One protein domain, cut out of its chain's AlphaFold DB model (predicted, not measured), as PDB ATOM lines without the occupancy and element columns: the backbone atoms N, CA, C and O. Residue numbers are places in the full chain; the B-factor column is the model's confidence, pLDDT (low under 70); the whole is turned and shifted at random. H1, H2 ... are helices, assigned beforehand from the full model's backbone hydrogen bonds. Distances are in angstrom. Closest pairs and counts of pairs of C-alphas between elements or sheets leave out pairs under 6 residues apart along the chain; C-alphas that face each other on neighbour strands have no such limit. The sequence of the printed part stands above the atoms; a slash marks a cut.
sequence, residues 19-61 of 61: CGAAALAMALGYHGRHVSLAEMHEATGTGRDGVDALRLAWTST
ATOM      1  N   CYS A  19     -22.653  48.879  35.463       95.00
ATOM      2  CA  CYS A  19     -22.748  48.817  34.006       95.00
ATOM      3  C   CYS A  19     -21.846  47.725  33.400       95.00
ATOM      4  O   CYS A  19     -22.273  46.997  32.502       95.00
ATOM      5  N   GLY A  20     -20.626  47.555  33.923       94.56
ATOM      6  CA  GLY A  20     -19.694  46.520  33.475       94.56
ATOM      7  C   GLY A  20     -20.098  45.112  33.922       94.56
ATOM      8  O   GLY A  20     -20.047  44.183  33.114       94.56
ATOM      9  N   ALA A  21     -20.567  44.957  35.164       95.50
ATOM     10  CA  ALA A  21     -21.065  43.682  35.681       95.50
ATOM     11  C   ALA A  21     -22.303  43.202  34.902       95.50
ATOM     12  O   ALA A  21     -22.366  42.048  34.470       95.50
ATOM     13  N   ALA A  22     -23.251  44.106  34.637       96.31
ATOM     14  CA  ALA A  22     -24.428  43.827  33.824       96.31
ATOM     15  C   ALA A  22     -24.041  43.455  32.384       96.31
ATOM     16  O   ALA A  22     -24.499  42.436  31.870       96.31
ATOM     17  N   ALA A  23     -23.154  44.225  31.742       96.12
ATOM     18  CA  ALA A  23     -22.692  43.937  30.385       96.12
ATOM     19  C   ALA A  23     -22.014  42.563  30.270       96.12
ATOM     20  O   ALA A  23     -22.290  41.816  29.326       96.12
ATOM     21  N   LEU A  24     -21.172  42.197  31.242       95.50
ATOM     22  CA  LEU A  24     -20.514  40.893  31.267       95.50
ATOM     23  C   LEU A  24     -21.514  39.755  31.490       95.50
ATOM     24  O   LEU A  24     -21.462  38.760  30.770       95.50
ATOM     25  N   ALA A  25     -22.470  39.910  32.408       95.75
ATOM     26  CA  ALA A  25     -23.525  38.920  32.626       95.75
ATOM     27  C   ALA A  25     -24.383  38.704  31.361       95.75
ATOM     28  O   ALA A  25     -24.683  37.564  30.998       95.75
ATOM     29  N   MET A  26     -24.712  39.779  30.633       96.19
ATOM     30  CA  MET A  26     -25.420  39.700  29.351       96.19
ATOM     31  C   MET A  26     -24.604  38.943  28.291       96.19
ATOM     32  O   MET A  26     -25.128  38.058  27.608       96.19
ATOM     33  N   ALA A  27     -23.307  39.244  28.174       95.00
ATOM     34  CA  ALA A  27     -22.408  38.565  27.243       95.00
ATOM     35  C   ALA A  27     -22.250  37.072  27.580       95.00
ATOM     36  O   ALA A  27     -22.379  36.217  26.703       95.00
ATOM     37  N   LEU A  28     -22.043  36.730  28.853       93.62
ATOM     38  CA  LEU A  28     -21.971  35.342  29.314       93.62
ATOM     39  C   LEU A  28     -23.281  34.591  29.034       93.62
ATOM     40  O   LEU A  28     -23.242  33.477  28.503       93.62
ATOM     41  N   GLY A  29     -24.432  35.225  29.279       93.06
ATOM     42  CA  GLY A  29     -25.751  34.666  28.982       93.06
ATOM     43  C   GLY A  29     -25.939  34.366  27.493       93.06
ATOM     44  O   GLY A  29     -26.419  33.290  27.133       93.06
ATOM     45  N   TYR A  30     -25.449  35.242  26.609       92.00
ATOM     46  CA  TYR A  30     -25.406  34.979  25.167       92.00
ATOM     47  C   TYR A  30     -24.589  33.718  24.830       92.00
ATOM     48  O   TYR A  30     -24.931  32.989  23.893       92.00
ATOM     49  N   HIS A  31     -23.524  33.424  25.583       92.31
ATOM     50  CA  HIS A  31     -22.694  32.210  25.483       92.31
ATOM     51  C   HIS A  31     -23.213  31.003  26.285       92.31
ATOM     52  O   HIS A  31     -22.552  29.968  26.311       92.31
ATOM     53  N   GLY A  32     -24.409  31.089  26.876       91.50
ATOM     54  CA  GLY A  32     -25.043  29.995  27.618       91.50
ATOM     55  C   GLY A  32     -24.638  29.905  29.092       91.50
ATOM     56  O   GLY A  32     -25.127  29.026  29.799       91.50
ATOM     57  N   ARG A  33     -23.790  30.821  29.580       92.69
ATOM     58  CA  ARG A  33     -23.420  30.960  30.995       92.69
ATOM     59  C   ARG A  33     -24.335  31.991  31.656       92.69
ATOM     60  O   ARG A  33     -24.088  33.187  31.571       92.69
ATOM     61  N   HIS A  34     -25.395  31.530  32.311       92.88
ATOM     62  CA  HIS A  34     -26.285  32.413  33.063       92.88
ATOM     63  C   HIS A  34     -25.697  32.685  34.448       92.88
ATOM     64  O   HIS A  34     -25.488  31.753  35.217       92.88
ATOM     65  N   VAL A  35     -25.435  33.957  34.736       93.12
ATOM     66  CA  VAL A  35     -24.936  34.445  36.026       93.12
ATOM     67  C   VAL A  35     -25.822  35.616  36.438       93.12
ATOM     68  O   VAL A  35     -26.199  36.429  35.589       93.12
ATOM     69  N   SER A  36     -26.205  35.683  37.710       94.56
ATOM     70  CA  SER A  36     -27.006  36.795  38.223       94.56
ATOM     71  C   SER A  36     -26.183  38.082  38.311       94.56
ATOM     72  O   SER A  36     -24.954  38.055  38.399       94.56
ATOM     73  N   LEU A  37     -26.861  39.234  38.331       94.75
ATOM     74  CA  LEU A  37     -26.174  40.510  38.529       94.75
ATOM     75  C   LEU A  37     -25.458  40.563  39.886       94.75
ATOM     76  O   LEU A  37     -24.350  41.071  39.946       94.75
ATOM     77  N   ALA A  38     -26.057  40.008  40.943       94.75
ATOM     78  CA  ALA A  38     -25.456  39.980  42.276       94.75
ATOM     79  C   ALA A  38     -24.153  39.166  42.296       94.75
ATOM     80  O   ALA A  38     -23.133  39.651  42.769       94.75
ATOM     81  N   GLU A  39     -24.152  37.966  41.709       94.19
ATOM     82  CA  GLU A  39     -22.927  37.163  41.580       94.19
ATOM     83  C   GLU A  39     -21.860  37.893  40.762       94.19
ATOM     84  O   GLU A  39     -20.678  37.838  41.095       94.19
ATOM     85  N   MET A  40     -22.263  38.597  39.699       94.50
ATOM     86  CA  MET A  40     -21.315  39.311  38.853       94.50
ATOM     87  C   MET A  40     -20.800  40.607  39.487       94.50
ATOM     88  O   MET A  40     -19.638  40.953  39.289       94.50
ATOM     89  N   HIS A  41     -21.607  41.285  40.301       93.88
ATOM     90  CA  HIS A  41     -21.187  42.417  41.124       93.88
ATOM     91  C   HIS A  41     -20.084  41.994  42.105       93.88
ATOM     92  O   HIS A  41     -18.998  42.577  42.105       93.88
ATOM     93  N   GLU A  42     -20.313  40.907  42.847       93.19
ATOM     94  CA  GLU A  42     -19.334  40.345  43.784       93.19
ATOM     95  C   GLU A  42     -18.054  39.891  43.068       93.19
ATOM     96  O   GLU A  42     -16.942  40.202  43.495       93.19
ATOM     97  N   ALA A  43     -18.190  39.192  41.937       92.25
ATOM     98  CA  ALA A  43     -17.046  38.649  41.213       92.25
ATOM     99  C   ALA A  43     -16.180  39.746  40.565       92.25
ATOM    100  O   ALA A  43     -14.950  39.661  40.561       92.25
ATOM    101  N   THR A  44     -16.809  40.797  40.033       91.06
ATOM    102  CA  THR A  44     -16.086  41.958  39.491       91.06
ATOM    103  C   THR A  44     -15.480  42.824  40.594       91.06
ATOM    104  O   THR A  44     -14.472  43.491  40.352       91.06
ATOM    105  N   GLY A  45     -16.041  42.775  41.808       87.00
ATOM    106  CA  GLY A  45     -15.708  43.692  42.895       87.00
ATOM    107  C   GLY A  45     -16.090  45.129  42.547       87.00
ATOM    108  O   GLY A  45     -15.347  46.052  42.886       87.00
ATOM    109  N   THR A  46     -17.188  45.301  41.802       85.44
ATOM    110  CA  THR A  46     -17.656  46.612  41.343       85.44
ATOM    111  C   THR A  46     -17.930  47.503  42.552       85.44
ATOM    112  O   THR A  46     -18.727  47.166  43.419       85.44
ATOM    113  N   GLY A  47     -17.240  48.639  42.622       81.75
ATOM    114  CA  GLY A  47     -17.382  49.613  43.703       81.75
ATOM    115  C   GLY A  47     -17.829  50.972  43.180       81.75
ATOM    116  O   GLY A  47     -18.323  51.095  42.065       81.75
ATOM    117  N   ARG A  48     -17.593  52.032  43.959       85.12
ATOM    118  CA  ARG A  48     -17.985  53.409  43.600       85.12
ATOM    119  C   ARG A  48     -17.501  53.857  42.214       85.12
ATOM    120  O   ARG A  48     -18.213  54.592  41.535       85.12
ATOM    121  N   ASP A  49     -16.308  53.423  41.823       87.62
ATOM    122  CA  ASP A  49     -15.649  53.834  40.581       87.62
ATOM    123  C   ASP A  49     -15.986  52.914  39.389       87.62
ATOM    124  O   ASP A  49     -15.467  53.103  38.289       87.62
ATOM    125  N   GLY A  50     -16.869  51.929  39.582       89.19
ATOM    126  CA  GLY A  50     -17.195  50.918  38.580       89.19
ATOM    127  C   GLY A  50     -16.199  49.759  38.568       89.19
ATOM    128  O   GLY A  50     -15.678  49.356  39.611       89.19
ATOM    129  N   VAL A  51     -15.957  49.207  37.377       91.31
ATOM    130  CA  VAL A  51     -15.063  48.064  37.141       91.31
ATOM    131  C   VAL A  51     -14.075  48.383  36.021       91.31
ATOM    132  O   VAL A  51     -14.437  48.985  35.007       91.31
ATOM    133  N   ASP A  52     -12.821  47.969  36.188       92.38
ATOM    134  CA  ASP A  52     -11.795  48.107  35.155       92.38
ATOM    135  C   ASP A  52     -11.820  46.947  34.133       92.38
ATOM    136  O   ASP A  52     -12.393  45.874  34.348       92.38
ATOM    137  N   ALA A  53     -11.181  47.160  32.981       91.31
ATOM    138  CA  ALA A  53     -11.153  46.171  31.904       91.31
ATOM    139  C   ALA A  53     -10.380  44.890  32.269       91.31
ATOM    140  O   ALA A  53     -10.720  43.808  31.784       91.31
ATOM    141  N   LEU A  54      -9.351  44.995  33.117       91.06
ATOM    142  CA  LEU A  54      -8.561  43.844  33.551       91.06
ATOM    143  C   LEU A  54      -9.430  42.904  34.390       91.06
ATOM    144  O   LEU A  54      -9.444  41.697  34.153       91.06
ATOM    145  N   ARG A  55     -10.208  43.465  35.315       91.94
ATOM    146  CA  ARG A  55     -11.151  42.746  36.160       91.94
ATOM    147  C   ARG A  55     -12.176  41.999  35.334       91.94
ATOM    148  O   ARG A  55     -12.292  40.795  35.537       91.94
ATOM    149  N   LEU A  56     -12.825  42.652  34.368       91.75
ATOM    150  CA  LEU A  56     -13.794  42.003  33.471       91.75
ATOM    151  C   LEU A  56     -13.197  40.797  32.732       91.75
ATOM    152  O   LEU A  56     -13.820  39.737  32.665       91.75
ATOM    153  N   ALA A  57     -11.975  40.932  32.207       90.31
ATOM    154  CA  ALA A  57     -11.296  39.832  31.527       90.31
ATOM    155  C   ALA A  57     -11.040  38.652  32.479       90.31
ATOM    156  O   ALA A  57     -11.308  37.503  32.126       90.31
ATOM    157  N   TRP A  58     -10.598  38.929  33.706       90.44
ATOM    158  CA  TRP A  58     -10.349  37.902  34.718       90.44
ATOM    159  C   TRP A  58     -11.638  37.211  35.173       90.44
ATOM    160  O   TRP A  58     -11.642  35.998  35.345       90.44
ATOM    161  N   THR A  59     -12.739  37.956  35.311       89.38
ATOM    162  CA  THR A  59     -14.032  37.392  35.746       89.38
ATOM    163  C   THR A  59     -14.744  36.582  34.665       89.38
ATOM    164  O   THR A  59     -15.668  35.831  34.961       89.38
ATOM    165  N   SER A  60     -14.345  36.747  33.402       81.19
ATOM    166  CA  SER A  60     -14.982  36.075  32.264       81.19
ATOM    167  C   SER A  60     -14.586  34.602  32.092       81.19
ATOM    168  O   SER A  60     -15.284  33.870  31.377       81.19
ATOM    169  N   THR A  61     -13.493  34.175  32.738       74.31
ATOM    170  CA  THR A  61     -12.966  32.800  32.692       74.31
ATOM    171  C   THR A  61     -13.733  31.939  33.685       74.31
ATOM    172  O   THR A  61     -14.502  31.062  33.225       74.31
TER     173      THR A  61
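What this domain is: This is residues 19 to 61 of the 61 residues of the protein "Peptidase C39 domain-containing protein" of Mycobacterium seoulense (UniProt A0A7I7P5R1). Three short helices pack together, their centres making a triangle: H2 crosses the first half of H1, and H3 closes the third corner. The link from H1 folds back to H2, and the loops at Gly 32 and Arg 48 make the two ends of the longest axis. The printed part has 43 residues with three named helices, in the order H1, H2, H3, and no named strand; the class is all helix. It is compact, with a radius of gyration of the C-alphas of 9.3 A, and elongated in outline, spanning 29 by 18 by 13 A.

Where its parts are: H1, residues 19 to 30, begins at C-alpha 19 at (-22.748, 48.817, 34.006) and is 16.6 A long from first to last C-alpha. H2, residues 37 to 44, is 10.2 A long and begins at C-alpha 37 at (-26.174, 40.510, 38.529). H3, residues 53 to 59, is 10.0 A long and ends at C-alpha 59 at (-14.032, 37.392, 35.746).

How they stand to each other: H1 touches H2 with residues 21 to 25 alone; the closest C-alphas, of Ala 21 and Met 40, are 5.4 A apart. Their lines are only just about perpendicular, at 71 degrees. H2 touches H3, the closest C-alphas being those of Thr 44 and Arg 55, 6.0 A apart. These two run opposite ways at a steep tilt of 69 degrees, only just short of about perpendicular. H1 and H3 only just touch, with 3 pairs of C-alphas within 8 A, and H1 does so with residues 20 to 24 alone; the closest are Leu 24 and Leu 56, 7.2 A between C-alphas. They run the same way at a steep tilt of 46 degrees. The helix packing is mostly crossed, with no touching pair at a shallow tilt. In H1, H2 and H3 every O i to N i+4 pair is within hydrogen-bond range.

The domain as a whole: The two C-alphas farthest apart, of Gly 32 and Arg 48, are 29.2 A apart. The printed part has no cut and ends at Thr 61, the chain's last residue. Both links are short, 6 residues from H1 to H2 and 8 from H2 to H3. The mean pLDDT of the printed part is 91.5, and no printed residue is under 70.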